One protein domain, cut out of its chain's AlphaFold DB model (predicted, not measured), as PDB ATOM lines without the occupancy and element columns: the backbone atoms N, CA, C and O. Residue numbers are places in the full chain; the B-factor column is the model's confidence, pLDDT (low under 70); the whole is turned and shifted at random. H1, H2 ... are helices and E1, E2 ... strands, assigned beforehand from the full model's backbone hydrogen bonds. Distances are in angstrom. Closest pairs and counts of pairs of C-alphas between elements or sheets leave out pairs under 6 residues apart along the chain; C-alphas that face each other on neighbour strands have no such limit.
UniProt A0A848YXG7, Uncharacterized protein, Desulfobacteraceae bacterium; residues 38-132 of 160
ATOM      1  N   TYR A  38     -32.603 -20.390  10.085       91.50
ATOM      2  CA  TYR A  38     -32.236 -19.910  11.413       91.50
ATOM      3  C   TYR A  38     -33.324 -18.980  11.930       91.50
ATOM      4  O   TYR A  38     -33.758 -18.097  11.191       91.50
ATOM      5  N   THR A  39     -33.771 -19.137  13.174       91.44
ATOM      6  CA  THR A  39     -34.674 -18.133  13.752       91.44
ATOM      7  C   THR A  39     -33.880 -16.912  14.204       91.44
ATOM      8  O   THR A  39     -32.704 -17.021  14.568       91.44
ATOM      9  N   TRP A  40     -34.505 -15.735  14.190       86.50
ATOM     10  CA  TRP A  40     -33.874 -14.535  14.738       86.50
ATOM     11  C   TRP A  40     -33.473 -14.724  16.209       86.50
ATOM     12  O   TRP A  40     -32.367 -14.351  16.606       86.50
ATOM     13  N   THR A  41     -34.330 -15.367  17.004       85.25
ATOM     14  CA  THR A  41     -34.052 -15.673  18.410       85.25
ATOM     15  C   THR A  41     -32.769 -16.490  18.567       85.25
ATOM     16  O   THR A  41     -31.919 -16.114  19.377       85.25
ATOM     17  N   ASP A  42     -32.569 -17.526  17.743       84.25
ATOM     18  CA  ASP A  42     -31.354 -18.351  17.782       84.25
ATOM     19  C   ASP A  42     -30.089 -17.509  17.591       84.25
ATOM     20  O   ASP A  42     -29.107 -17.699  18.299       84.25
ATOM     21  N   ILE A  43     -30.115 -16.566  16.651       87.31
ATOM     22  CA  ILE A  43     -28.951 -15.749  16.285       87.31
ATOM     23  C   ILE A  43     -28.696 -14.662  17.324       87.31
ATOM     24  O   ILE A  43     -27.559 -14.427  17.715       87.31
ATOM     25  N   SER A  44     -29.757 -14.006  17.793       84.56
ATOM     26  CA  SER A  44     -29.651 -12.921  18.773       84.56
ATOM     27  C   SER A  44     -29.124 -13.390  20.134       84.56
ATOM     28  O   SER A  44     -28.559 -12.597  20.884       84.56
ATOM     29  N   SER A  45     -29.300 -14.678  20.445       88.56
ATOM     30  CA  SER A  45     -28.871 -15.293  21.704       88.56
ATOM     31  C   SER A  45     -27.477 -15.933  21.652       88.56
ATOM     32  O   SER A  45     -26.926 -16.252  22.705       88.56
ATOM     33  N   ASP A  46     -26.898 -16.092  20.457       91.75
ATOM     34  CA  ASP A  46     -25.647 -16.818  20.227       91.75
ATOM     35  C   ASP A  46     -24.685 -15.999  19.353       91.75
ATOM     36  O   ASP A  46     -24.742 -15.997  18.120       91.75
ATOM     37  N   THR A  47     -23.765 -15.297  20.016       89.62
ATOM     38  CA  THR A  47     -22.773 -14.439  19.360       89.62
ATOM     39  C   THR A  47     -21.818 -15.216  18.450       89.62
ATOM     40  O   THR A  47     -21.386 -14.677  17.433       89.62
ATOM     41  N   GLU A  48     -21.478 -16.467  18.780       93.12
ATOM     42  CA  GLU A  48     -20.570 -17.279  17.956       93.12
ATOM     43  C   GLU A  48     -21.247 -17.650  16.637       93.12
ATOM     44  O   GLU A  48     -20.674 -17.480  15.559       93.12
ATOM     45  N   LYS A  49     -22.515 -18.051  16.716       91.19
ATOM     46  CA  LYS A  49     -23.348 -18.341  15.549       91.19
ATOM     47  C   LYS A  49     -23.606 -17.104  14.690       91.19
ATOM     48  O   LYS A  49     -23.572 -17.191  13.464       91.19
ATOM     49  N   ALA A  50     -23.839 -15.946  15.310       89.38
ATOM     50  CA  ALA A  50     -23.984 -14.682  14.591       89.38
ATOM     51  C   ALA A  50     -22.711 -14.327  13.801       89.38
ATOM     52  O   ALA A  50     -22.798 -13.941  12.633       89.38
ATOM     53  N   GLU A  51     -21.533 -14.520  14.402       91.19
ATOM     54  CA  GLU A  51     -20.245 -14.311  13.736       91.19
ATOM     55  C   GLU A  51     -20.020 -15.323  12.602       91.19
ATOM     56  O   GLU A  51     -19.611 -14.937  11.508       91.19
ATOM     57  N   GLU A  52     -20.339 -16.606  12.805       92.44
ATOM     58  CA  GLU A  52     -20.258 -17.632  11.754       92.44
ATOM     59  C   GLU A  52     -21.102 -17.247  10.531       92.44
ATOM     60  O   GLU A  52     -20.625 -17.293   9.391       92.44
ATOM     61  N   ILE A  53     -22.344 -16.826  10.768       90.44
ATOM     62  CA  ILE A  53     -23.267 -16.387   9.722       90.44
ATOM     63  C   ILE A  53     -22.707 -15.158   9.005       90.44
ATOM     64  O   ILE A  53     -22.661 -15.145   7.774       90.44
ATOM     65  N   TYR A  54     -22.221 -14.155   9.742       89.12
ATOM     66  CA  TYR A  54     -21.610 -12.954   9.167       89.12
ATOM     67  C   TYR A  54     -20.401 -13.287   8.277       89.12
ATOM     68  O   TYR A  54     -20.301 -12.826   7.136       89.12
ATOM     69  N   GLN A  55     -19.502 -14.147   8.756       91.69
ATOM     70  CA  GLN A  55     -18.345 -14.606   7.988       91.69
ATOM     71  C   GLN A  55     -18.752 -15.444   6.773       91.69
ATOM     72  O   GLN A  55     -18.124 -15.352   5.717       91.69
ATOM     73  N   GLY A  56     -19.795 -16.264   6.904       90.94
ATOM     74  CA  GLY A  56     -20.362 -17.040   5.809       90.94
ATOM     75  C   GLY A  56     -20.944 -16.145   4.718       90.94
ATOM     76  O   GLY A  56     -20.612 -16.335   3.550       90.94
ATOM     77  N   LEU A  57     -21.729 -15.132   5.099       89.50
ATOM     78  CA  LEU A  57     -22.261 -14.129   4.179       89.50
ATOM     79  C   LEU A  57     -21.119 -13.449   3.424       89.50
ATOM     80  O   LEU A  57     -21.082 -13.534   2.206       89.50
ATOM     81  N   ASN A  58     -20.092 -12.939   4.110       89.12
ATOM     82  CA  ASN A  58     -18.931 -12.315   3.455       89.12
ATOM     83  C   ASN A  58     -18.202 -13.231   2.449       89.12
ATOM     84  O   ASN A  58     -17.571 -12.744   1.511       89.12
ATOM     85  N   LYS A  59     -18.304 -14.556   2.607       92.56
ATOM     86  CA  LYS A  59     -17.752 -15.562   1.681       92.56
ATOM     87  C   LYS A  59     -18.714 -15.966   0.555       92.56
ATOM     88  O   LYS A  59     -18.341 -16.774  -0.290       92.56
ATOM     89  N   GLY A  60     -19.924 -15.415   0.527       88.62
ATOM     90  CA  GLY A  60     -20.962 -15.704  -0.461       88.62
ATOM     91  C   GLY A  60     -21.880 -16.864  -0.094       88.62
ATOM     92  O   GLY A  60     -22.667 -17.288  -0.938       88.62
ATOM     93  N   THR A  61     -21.812 -17.380   1.135       91.56
ATOM     94  CA  THR A  61     -22.732 -18.421   1.607       91.56
ATOM     95  C   THR A  61     -24.105 -17.804   1.871       91.56
ATOM     96  O   THR A  61     -24.200 -16.894   2.697       91.56
ATOM     97  N   PRO A  62     -25.174 -18.270   1.204       91.88
ATOM     98  CA  PRO A  62     -26.512 -17.764   1.453       91.88
ATOM     99  C   PRO A  62     -27.118 -18.366   2.723       91.88
ATOM    100  O   PRO A  62     -26.888 -19.534   3.040       91.88
ATOM    101  N   TYR A  63     -27.967 -17.592   3.390       91.88
ATOM    102  CA  TYR A  63     -28.693 -18.006   4.590       91.88
ATOM    103  C   TYR A  63     -30.178 -17.669   4.481       91.88
ATOM    104  O   TYR A  63     -30.561 -16.733   3.776       91.88
ATOM    105  N   ILE A  64     -31.008 -18.435   5.193       93.56
ATOM    106  CA  ILE A  64     -32.425 -18.127   5.388       93.56
ATOM    107  C   ILE A  64     -32.668 -17.844   6.867       93.56
ATOM    108  O   ILE A  64     -32.340 -18.661   7.729       93.56
ATOM    109  N   PHE A  65     -33.305 -16.713   7.137       93.50
ATOM    110  CA  PHE A  65     -33.723 -16.294   8.465       93.50
ATOM    111  C   PHE A  65     -35.239 -16.347   8.572       93.50
ATOM    112  O   PHE A  65     -35.918 -15.773   7.728       93.50
ATOM    113  N   LYS A  66     -35.770 -17.002   9.601       95.12
ATOM    114  CA  LYS A  66     -37.171 -16.872  10.001       95.12
ATOM    115  C   LYS A  66     -37.257 -15.812  11.095       95.12
ATOM    116  O   LYS A  66     -36.651 -15.961  12.155       95.12
ATOM    117  N   ILE A  67     -38.011 -14.761  10.826       94.06
ATOM    118  CA  ILE A  67     -38.375 -13.728  11.788       94.06
ATOM    119  C   ILE A  67     -39.811 -14.016  12.191       94.06
ATOM    120  O   ILE A  67     -40.686 -14.114  11.330       94.06
ATOM    121  N   GLU A  68     -40.048 -14.223  13.478       94.69
ATOM    122  CA  GLU A  68     -41.367 -14.607  13.953       94.69
ATOM    123  C   GLU A  68     -42.244 -13.377  14.159       94.69
ATOM    124  O   GLU A  68     -41.785 -12.271  14.460       94.69
ATOM    125  N   LYS A  69     -43.553 -13.564  14.014       92.62
ATOM    126  CA  LYS A  69     -44.522 -12.540  14.368       92.62
ATOM    127  C   LYS A  69     -44.298 -12.068  15.806       92.62
ATOM    128  O   LYS A  69     -44.372 -12.845  16.753       92.62
ATOM    129  N   GLY A  70     -44.161 -10.758  15.969       90.69
ATOM    130  CA  GLY A  70     -43.909 -10.108  17.252       90.69
ATOM    131  C   GLY A  70     -42.433  -9.829  17.520       90.69
ATOM    132  O   GLY A  70     -42.152  -9.000  18.392       90.69
ATOM    133  N   ASP A  71     -41.516 -10.427  16.752       90.38
ATOM    134  CA  ASP A  71     -40.097 -10.110  16.842       90.38
ATOM    135  C   ASP A  71     -39.842  -8.644  16.486       90.38
ATOM    136  O   ASP A  71     -40.522  -8.028  15.652       90.38
ATOM    137  N   ALA A  72     -38.833  -8.086  17.151       88.00
ATOM    138  CA  ALA A  72     -38.321  -6.752  16.908       88.00
ATOM    139  C   ALA A  72     -36.860  -6.851  16.466       88.00
ATOM    140  O   ALA A  72     -36.021  -7.384  17.195       88.00
ATOM    141  N   LEU A  73     -36.559  -6.323  15.281       87.25
ATOM    142  CA  LEU A  73     -35.191  -6.216  14.786       87.25
ATOM    143  C   LEU A  73     -34.664  -4.797  14.986       87.25
ATOM    144  O   LEU A  73     -35.365  -3.850  14.616       87.25
ATOM    145  N   PRO A  74     -33.437  -4.621  15.503       84.75
ATOM    146  CA  PRO A  74     -32.807  -3.313  15.506       84.75
ATOM    147  C   PRO A  74     -32.592  -2.844  14.061       84.75
ATOM    148  O   PRO A  74     -32.141  -3.600  13.201       84.75
ATOM    149  N   PHE A  75     -32.913  -1.583  13.799       81.94
ATOM    150  CA  PHE A  75     -32.761  -0.940  12.503       81.94
ATOM    151  C   PHE A  75     -32.117   0.435  12.672       81.94
ATOM    152  O   PHE A  75     -32.547   1.252  13.489       81.94
ATOM    153  N   GLU A  76     -31.086   0.691  11.873       80.81
ATOM    154  CA  GLU A  76     -30.368   1.960  11.846       80.81
ATOM    155  C   GLU A  76     -30.644   2.690  10.529       80.81
ATOM    156  O   GLU A  76     -30.485   2.136   9.440       80.81
ATOM    157  N   VAL A  77     -31.034   3.963  10.628       77.31
ATOM    158  CA  VAL A  77     -31.137   4.855   9.471       77.31
ATOM    159  C   VAL A  77     -29.832   5.625   9.343       77.31
ATOM    160  O   VAL A  77     -29.475   6.395  10.232       77.31
ATOM    161  N   LYS A  78     -29.156   5.478   8.201       78.62
ATOM    162  CA  LYS A  78     -27.976   6.273   7.853       78.62
ATOM    163  C   LYS A  78     -28.319   7.278   6.752       78.62
ATOM    164  O   LYS A  78     -28.820   6.898   5.698       78.62
ATOM    165  N   ILE A  79     -28.006   8.554   6.984       77.25
ATOM    166  CA  ILE A  79     -28.019   9.605   5.955       77.25
ATOM    167  C   ILE A  79     -26.573  10.033   5.723       77.25
ATOM    168  O   ILE A  79     -25.922  10.520   6.644       77.25
ATOM    169  N   ASP A  80     -26.083   9.835   4.501       78.56
ATOM    170  CA  ASP A  80     -24.717  10.169   4.088       78.56
ATOM    171  C   ASP A  80     -24.764  11.297   3.047       78.56
ATOM    172  O   ASP A  80     -24.792  11.062   1.838       78.56
ATOM    173  N   LEU A  81     -24.897  12.537   3.527       81.25
ATOM    174  CA  LEU A  81     -24.941  13.742   2.698       81.25
ATOM    175  C   LEU A  81     -23.854  14.722   3.156       81.25
ATOM    176  O   LEU A  81     -23.663  14.906   4.356       81.25
ATOM    177  N   PRO A  82     -23.189  15.449   2.238       85.88
ATOM    178  CA  PRO A  82     -22.057  16.308   2.598       85.88
ATOM    179  C   PRO A  82     -22.429  17.529   3.460       85.88
ATOM    180  O   PRO A  82     -21.544  18.225   3.945       85.88
ATOM    181  N   PHE A  83     -23.723  17.814   3.639       87.81
ATOM    182  CA  PHE A  83     -24.238  18.978   4.373       87.81
ATOM    183  C   PHE A  83     -25.265  18.620   5.464       87.81
ATOM    184  O   PHE A  83     -25.777  19.519   6.128       87.81
ATOM    185  N   VAL A  84     -25.578  17.334   5.660       84.50
ATOM    186  CA  VAL A  84     -26.500  16.852   6.700       84.50
ATOM    187  C   VAL A  84     -25.959  15.550   7.262       84.50
ATOM    188  O   VAL A  84     -25.671  14.623   6.512       84.50
ATOM    189  N   PHE A  85     -25.902  15.461   8.586       79.81
ATOM    190  CA  PHE A  85     -25.736  14.196   9.285       79.81
ATOM    191  C   PHE A  85     -27.012  13.896  10.067       79.81
ATOM    192  O   PHE A  85     -27.638  14.797  10.630       79.81
ATOM    193  N   LEU A  86     -27.396  12.624  10.095       80.62
ATOM    194  CA  LEU A  86     -28.409  12.136  11.017       80.62
ATOM    195  C   LEU A  86     -27.686  11.584  12.245       80.62
ATOM    196  O   LEU A  86     -26.784  10.758  12.104       80.62
ATOM    197  N   THR A  87     -28.051  12.042  13.441       79.81
ATOM    198  CA  THR A  87     -27.563  11.408  14.670       79.81
ATOM    199  C   THR A  87     -28.060   9.959  14.698       79.81
ATOM    200  O   THR A  87     -29.261   9.754  14.499       79.81
ATOM    201  N   PRO A  88     -27.181   8.965  14.939       76.81
ATOM    202  CA  PRO A  88     -27.597   7.572  15.011       76.81
ATOM    203  C   PRO A  88     -28.735   7.402  16.014       76.81
ATOM    204  O   PRO A  88     -28.650   7.857  17.156       76.81
ATOM    205  N   SER A  89     -29.811   6.764  15.569       79.56
ATOM    206  CA  SER A  89     -30.920   6.361  16.425       79.56
ATOM    207  C   SER A  89     -31.209   4.893  16.170       79.56
ATOM    208  O   SER A  89     -31.314   4.460  15.020       79.56
ATOM    209  N   THR A  90     -31.315   4.128  17.252       75.94
ATOM    210  CA  THR A  90     -31.737   2.734  17.178       75.94
ATOM    211  C   THR A  90     -33.252   2.718  17.083       75.94
ATOM    212  O   THR A  90     -33.943   3.047  18.045       75.94
ATOM    213  N   ASN A  91     -33.760   2.372  15.908       83.19
ATOM    214  CA  ASN A  91     -35.172   2.092  15.705       83.19
ATOM    215  C   ASN A  91     -35.391   0.578  15.761       83.19
ATOM    216  O   ASN A  91     -34.441  -0.202  15.700       83.19
ATOM    217  N   GLU A  92     -36.646   0.161  15.865       85.44
ATOM    218  CA  GLU A  92     -37.019  -1.250  15.825       85.44
ATOM    219  C   GLU A  92     -38.008  -1.494  14.688       85.44
ATOM    220  O   GLU A  92     -38.998  -0.774  14.545       85.44
ATOM    221  N   LEU A  93     -37.766  -2.540  13.904       84.38
ATOM    222  CA  LEU A  93     -38.740  -3.093  12.972       84.38
ATOM    223  C   LEU A  93     -39.501  -4.203  13.683       84.38
ATOM    224  O   LEU A  93     -38.916  -5.226  14.031       84.38
ATOM    225  N   ARG A  94     -40.801  -3.995  13.903       87.12
ATOM    226  CA  ARG A  94     -41.689  -4.994  14.505       87.12
ATOM    227  C   ARG A  94     -42.445  -5.740  13.422       87.12
ATOM    228  O   ARG A  94     -43.125  -5.123  12.603       87.12
ATOM    229  N   PHE A  95     -42.348  -7.060  13.452       86.19
ATOM    230  CA  PHE A  95     -42.945  -7.925  12.446       86.19
ATOM    231  C   PHE A  95     -44.355  -8.330  12.879       86.19
ATOM    232  O   PHE A  95     -44.576  -8.799  13.994       86.19
ATOM    233  N   VAL A  96     -45.342  -8.093  12.013       87.62
ATOM    234  CA  VAL A  96     -46.768  -8.356  12.300       87.62
ATOM    235  C   VAL A  96     -47.230  -9.745  11.848       87.62
ATOM    236  O   VAL A  96     -48.329 -10.184  12.204       87.62
ATOM    237  N   GLU A  97     -46.370 -10.441  11.115       90.44
ATOM    238  CA  GLU A  97     -46.512 -11.800  10.603       90.44
ATOM    239  C   GLU A  97     -45.131 -12.467  10.548       90.44
ATOM    240  O   GLU A  97     -44.116 -11.778  10.665       90.44
ATOM    241  N   ASP A  98     -45.105 -13.792  10.405       93.31
ATOM    242  CA  ASP A  98     -43.860 -14.529  10.192       93.31
ATOM    243  C   ASP A  98     -43.282 -14.146   8.823       93.31
ATOM    244  O   ASP A  98     -43.999 -14.095   7.822       93.31
ATOM    245  N   VAL A  99     -41.977 -13.882   8.770       94.12
ATOM    246  CA  VAL A  99     -41.278 -13.516   7.537       94.12
ATOM    247  C   VAL A  99     -39.993 -14.314   7.414       94.12
ATOM    248  O   VAL A  99     -39.149 -14.323   8.307       94.12
ATOM    249  N   TYR A 100     -39.814 -14.946   6.264       94.50
ATOM    250  CA  TYR A 100     -38.572 -15.574   5.860       94.50
ATOM    251  C   TYR A 100     -37.758 -14.595   5.018       94.50
ATOM    252  O   TYR A 100     -38.265 -14.001   4.064       94.50
ATOM    253  N   VAL A 101     -36.481 -14.440   5.355       93.19
ATOM    254  CA  VAL A 101     -35.535 -13.570   4.655       93.19
ATOM    255  C   VAL A 101     -34.380 -14.412   4.148       93.19
ATOM    256  O   VAL A 101     -33.619 -14.983   4.924       93.19
ATOM    257  N   TYR A 102     -34.245 -14.482   2.834       92.94
ATOM    258  CA  TYR A 102     -33.081 -15.037   2.171       92.94
ATOM    259  C   TYR A 102     -32.071 -13.915   1.977       92.94
ATOM    260  O   TYR A 102     -32.413 -12.870   1.419       92.94
ATOM    261  N   ILE A 103     -30.834 -14.139   2.413       91.56
ATOM    262  CA  ILE A 103     -29.736 -13.190   2.248       91.56
ATOM    263  C   ILE A 103     -28.560 -13.912   1.599       91.56
ATOM    264  O   ILE A 103     -28.110 -14.957   2.071       91.56
ATOM    265  N   SER A 104     -28.052 -13.325   0.522       90.81
ATOM    266  CA  SER A 104     -26.765 -13.640  -0.087       90.81
ATOM    267  C   SER A 104     -26.024 -12.344  -0.419       90.81
ATOM    268  O   SER A 104     -26.556 -11.251  -0.235       90.81
ATOM    269  N   ASN A 105     -24.800 -12.449  -0.936       85.88
ATOM    270  CA  ASN A 105     -24.023 -11.270  -1.338       85.88
ATOM    271  C   ASN A 105     -24.648 -10.467  -2.476       85.88
ATOM    272  O   ASN A 105     -24.338  -9.291  -2.637       85.88
ATOM    273  N   GLU A 106     -25.484 -11.109  -3.284       86.00
ATOM    274  CA  GLU A 106     -26.041 -10.500  -4.489       86.00
ATOM    275  C   GLU A 106     -27.514 -10.152  -4.328       86.00
ATOM    276  O   GLU A 106     -28.009  -9.270  -5.021       86.00
ATOM    277  N   ASN A 107     -28.229 -10.857  -3.449       87.44
ATOM    278  CA  ASN A 107     -29.678 -10.805  -3.411       87.44
ATOM    279  C   ASN A 107     -30.208 -10.876  -1.983       87.44
ATOM    280  O   ASN A 107     -29.752 -11.667  -1.158       87.44
ATOM    281  N   ILE A 108     -31.262 -10.101  -1.745       90.19
ATOM    282  CA  ILE A 108     -32.138 -10.240  -0.585       90.19
ATOM    283  C   ILE A 108     -33.520 -10.595  -1.120       90.19
ATOM    284  O   ILE A 108     -33.996  -9.970  -2.069       90.19
ATOM    285  N   MET A 109     -34.166 -11.603  -0.544       91.94
ATOM    286  CA  MET A 109     -35.535 -11.967  -0.900       91.94
ATOM    287  C   MET A 109     -36.368 -12.227   0.347       91.94
ATOM    288  O   MET A 109     -35.855 -12.680   1.365       91.94
ATOM    289  N   PHE A 110     -37.665 -11.972   0.236       92.31
ATOM    290  CA  PHE A 110     -38.635 -12.134   1.310       92.31
ATOM    291  C   PHE A 110     -39.688 -13.158   0.919       92.31
ATOM    292  O   PHE A 110     -40.074 -13.243  -0.251       92.31
ATOM    293  N   SER A 111     -40.164 -13.901   1.908       93.12
ATOM    294  CA  SER A 111     -41.212 -14.897   1.747       93.12
ATOM    295  C   SER A 111     -42.083 -14.965   3.005       93.12
ATOM    296  O   SER A 111     -41.538 -14.944   4.107       93.12
ATOM    297  N   PRO A 112     -43.417 -15.040   2.884       92.94
ATOM    298  CA  PRO A 112     -44.301 -15.247   4.034       92.94
ATOM    299  C   PRO A 112     -44.359 -16.717   4.489       92.94
ATOM    300  O   PRO A 112     -44.761 -17.001   5.611       92.94
ATOM    301  N   ASP A 113     -43.977 -17.662   3.625       91.50
ATOM    302  CA  ASP A 113     -44.181 -19.104   3.828       91.50
ATOM    303  C   ASP A 113     -42.898 -19.947   3.709       91.50
ATOM    304  O   ASP A 113     -42.911 -21.137   4.013       91.50
ATOM    305  N   GLY A 114     -41.783 -19.340   3.296       90.94
ATOM    306  CA  GLY A 114     -40.515 -20.018   3.030       90.94
ATOM    307  C   GLY A 114     -40.442 -20.686   1.650       90.94
ATOM    308  O   GLY A 114     -39.372 -21.162   1.263       90.94
ATOM    309  N   ASP A 115     -41.529 -20.671   0.879       89.50
ATOM    310  CA  ASP A 115     -41.647 -21.346  -0.415       89.50
ATOM    311  C   ASP A 115     -41.689 -20.352  -1.584       89.50
ATOM    312  O   ASP A 115     -41.067 -20.583  -2.626       89.50
ATOM    313  N   HIS A 116     -42.372 -19.219  -1.413       90.75
ATOM    314  CA  HIS A 116     -42.545 -18.205  -2.452       90.75
ATOM    315  C   HIS A 116     -41.740 -16.950  -2.144       90.75
ATOM    316  O   HIS A 116     -41.976 -16.287  -1.137       90.75
ATOM    317  N   TRP A 117     -40.826 -16.590  -3.044       92.00
ATOM    318  CA  TRP A 117     -39.831 -15.551  -2.792       92.00
ATOM    319  C   TRP A 117     -39.985 -14.361  -3.739       92.00
ATOM    320  O   TRP A 117     -40.225 -14.530  -4.940       92.00
ATOM    321  N   ALA A 118     -39.801 -13.154  -3.202       90.19
ATOM    322  CA  ALA A 118     -39.709 -11.923  -3.982       90.19
ATOM    323  C   ALA A 118     -38.560 -11.030  -3.510       90.19
ATOM    324  O   ALA A 118     -38.312 -10.880  -2.314       90.19
ATOM    325  N   SER A 119     -37.905 -10.379  -4.471       89.19
ATOM    326  CA  SER A 119     -36.936  -9.316  -4.193       89.19
ATOM    327  C   SER A 119     -37.651  -8.046  -3.703       89.19
ATOM    328  O   SER A 119     -38.709  -7.700  -4.248       89.19
ATOM    329  N   PRO A 120     -37.072  -7.297  -2.742       83.75
ATOM    330  CA  PRO A 120     -37.596  -5.997  -2.333       83.75
ATOM    331  C   PRO A 120     -37.608  -4.960  -3.458       83.75
ATOM    332  O   PRO A 120     -38.390  -4.013  -3.418       83.75
ATOM    333  N   GLU A 121     -36.802  -5.164  -4.501       83.88
ATOM    334  CA  GLU A 121     -36.768  -4.311  -5.690       83.88
ATOM    335  C   GLU A 121     -38.013  -4.481  -6.575       83.88
ATOM    336  O   GLU A 121     -38.282  -3.643  -7.440       83.88
ATOM    337  N   ASN A 122     -38.808  -5.541  -6.362       83.38
ATOM    338  CA  ASN A 122     -40.063  -5.763  -7.067       83.38
ATOM    339  C   ASN A 122     -41.281  -5.567  -6.146       83.38
ATOM    340  O   ASN A 122     -41.898  -6.537  -5.690       83.38
ATOM    341  N   PRO A 123     -41.720  -4.313  -5.925       81.94
ATOM    342  CA  PRO A 123     -42.818  -4.021  -5.010       81.94
ATOM    343  C   PRO A 123     -44.140  -4.657  -5.448       81.94
ATOM    344  O   PRO A 123     -44.988  -4.925  -4.607       81.94
ATOM    345  N   LYS A 124     -44.348  -4.936  -6.744       84.88
ATOM    346  CA  LYS A 124     -45.562  -5.631  -7.205       84.88
ATOM    347  C   LYS A 124     -45.613  -7.075  -6.701       84.88
ATOM    348  O   LYS A 124     -46.685  -7.540  -6.332       84.88
ATOM    349  N   GLN A 125     -44.473  -7.763  -6.676       85.56
ATOM    350  CA  GLN A 125     -44.394  -9.131  -6.167       85.56
ATOM    351  C   GLN A 125     -44.527  -9.173  -4.651       85.56
ATOM    352  O   GLN A 125     -45.335  -9.948  -4.158       85.56
ATOM    353  N   LEU A 126     -43.822  -8.298  -3.924       84.44
ATOM    354  CA  LEU A 126     -43.982  -8.193  -2.470       84.44
ATOM    355  C   LEU A 126     -45.440  -7.941  -2.084       84.44
ATOM    356  O   LEU A 126     -45.977  -8.618  -1.217       84.44
ATOM    357  N   LYS A 127     -46.111  -7.020  -2.781       85.00
ATOM    358  CA  LYS A 127     -47.544  -6.773  -2.589       85.00
ATOM    359  C   LYS A 127     -48.393  -8.020  -2.800       85.00
ATOM    360  O   LYS A 127     -49.296  -8.279  -2.016       85.00
ATOM    361  N   SER A 128     -48.103  -8.787  -3.849       87.19
ATOM    362  CA  SER A 128     -48.820 -10.028  -4.134       87.19
ATOM    363  C   SER A 128     -48.557 -11.118  -3.094       87.19
ATOM    364  O   SER A 128     -49.474 -11.876  -2.806       87.19
ATOM    365  N   LEU A 129     -47.333 -11.217  -2.566       87.31
ATOM    366  CA  LEU A 129     -46.951 -12.239  -1.585       87.31
ATOM    367  C   LEU A 129     -47.494 -11.931  -0.190       87.31
ATOM    368  O   LEU A 129     -48.069 -12.803   0.443       87.31
ATOM    369  N   PHE A 130     -47.355 -10.686   0.261       86.38
ATOM    370  CA  PHE A 130     -47.757 -10.254   1.604       86.38
ATOM    371  C   PHE A 130     -49.189  -9.691   1.656       86.38
ATOM    372  O   PHE A 130     -49.619  -9.151   2.669       86.38
ATOM    373  N   GLY A 131     -49.937  -9.735   0.548       83.50
ATOM    374  CA  GLY A 131     -51.296  -9.183   0.481       83.50
ATOM    375  C   GLY A 131     -51.377  -7.660   0.678       83.50
ATOM    376  O   GLY A 131     -52.440  -7.130   0.998       83.50
ATOM    377  N   ILE A 132     -50.274  -6.929   0.487       76.69
ATOM    378  CA  ILE A 132     -50.214  -5.478   0.696       76.69
ATOM    379  C   ILE A 132     -50.812  -4.761  -0.520       76.69
ATOM    380  O   ILE A 132     -50.272  -4.824  -1.622       76.69
TER     381      ILE A 132
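This is residues 38 to 132 of the 160 residues of an uncharacterized protein of Desulfobacteraceae bacterium (UniProt A0A848YXG7). A small three-stranded sheet of E1, E4 and E5 has H1 and H2 by its E1 edge and H3 by its E5 edge, each only grazing it, while a long hairpin of E2 and E3 reaches away from this body as an arm. The tip of the arm, residues 80 to 85, sticks out and stands free. The printed part has 95 residues with three named helices and five named strands, in the chain order H1 H2 E1 E2 E3 E4 E5 H3. The three-stranded sheet has the order E1 - E4 - E5 and the second sheet is E2 - E3, both antiparallel; the class is mixed, helices and strands. The whole is only just loose, close to compact, with a radius of gyration of the C-alphas of 15.0 A and spans of 43 by 36 by 28 A.

In the larger sheet, E4, residues 99 to 103, is the inner strand. E1, residues 63 to 67, is an edge strand, antiparallel to E4 at 157 degrees, with N 65 and O 101 at 2.8 A. E5, residues 108 to 111, is the other edge strand and forms a hairpin with E4, with N 102 and O 109 at 2.8 A. Residues 38 to 39 pair with residues 65 to 66 of E1, parallel. H1, residues 40 to 44, only grazes this sheet; its closest C-alphas to E1 are those of Trp 40 and Ile 67, 5.4 A apart. H2, residues 47 to 58, only grazes it with residues 53 to 57, and is only just on it, with 5 pairs of C-alphas within 10 A. H1 and H2 only just touch, and only at the corner by their link, with 3 pairs of C-alphas within 8 A; H2 does so with residues 49 to 50 alone, and the closest C-alphas are those of Ile 43 and Ala 50, 5.4 A apart. H3, residues 123 to 129, only grazes the sheet with residues 125 to 129; its closest C-alphas to E5 are those of Leu 129 and Ser 111, 7.1 A apart. E2, residues 72 to 76, and E3, residues 90 to 94, form a hairpin at 141 degrees, with N 75 and O 91 at 2.8 A; E2 is apart from E4, and E3 from E5. In H1, H2 and H3 every O i to N i+4 pair is within hydrogen-bond range.

H1 begins at C-alpha 40, (-33.874, -14.535, 14.738). H2 is 16.5 A long and ends at C-alpha 58, (-18.931, -12.315, 3.455). E1 is 12.8 A long, E2 12.8 A, E3 12.9 A and E4 12.7 A. E5 is 10.5 A long, and H3 ends at C-alpha 129, (-46.951, -12.239, -1.585).

The C-alphas farthest apart are those of Phe 83 and Asp 115, 44.2 A. The links from E2 to E3, 13 residues, and from E5 to H3, 11 residues, are long. The printed part has no cut. Its mean pLDDT is 87.7, and no printed residue is under 70.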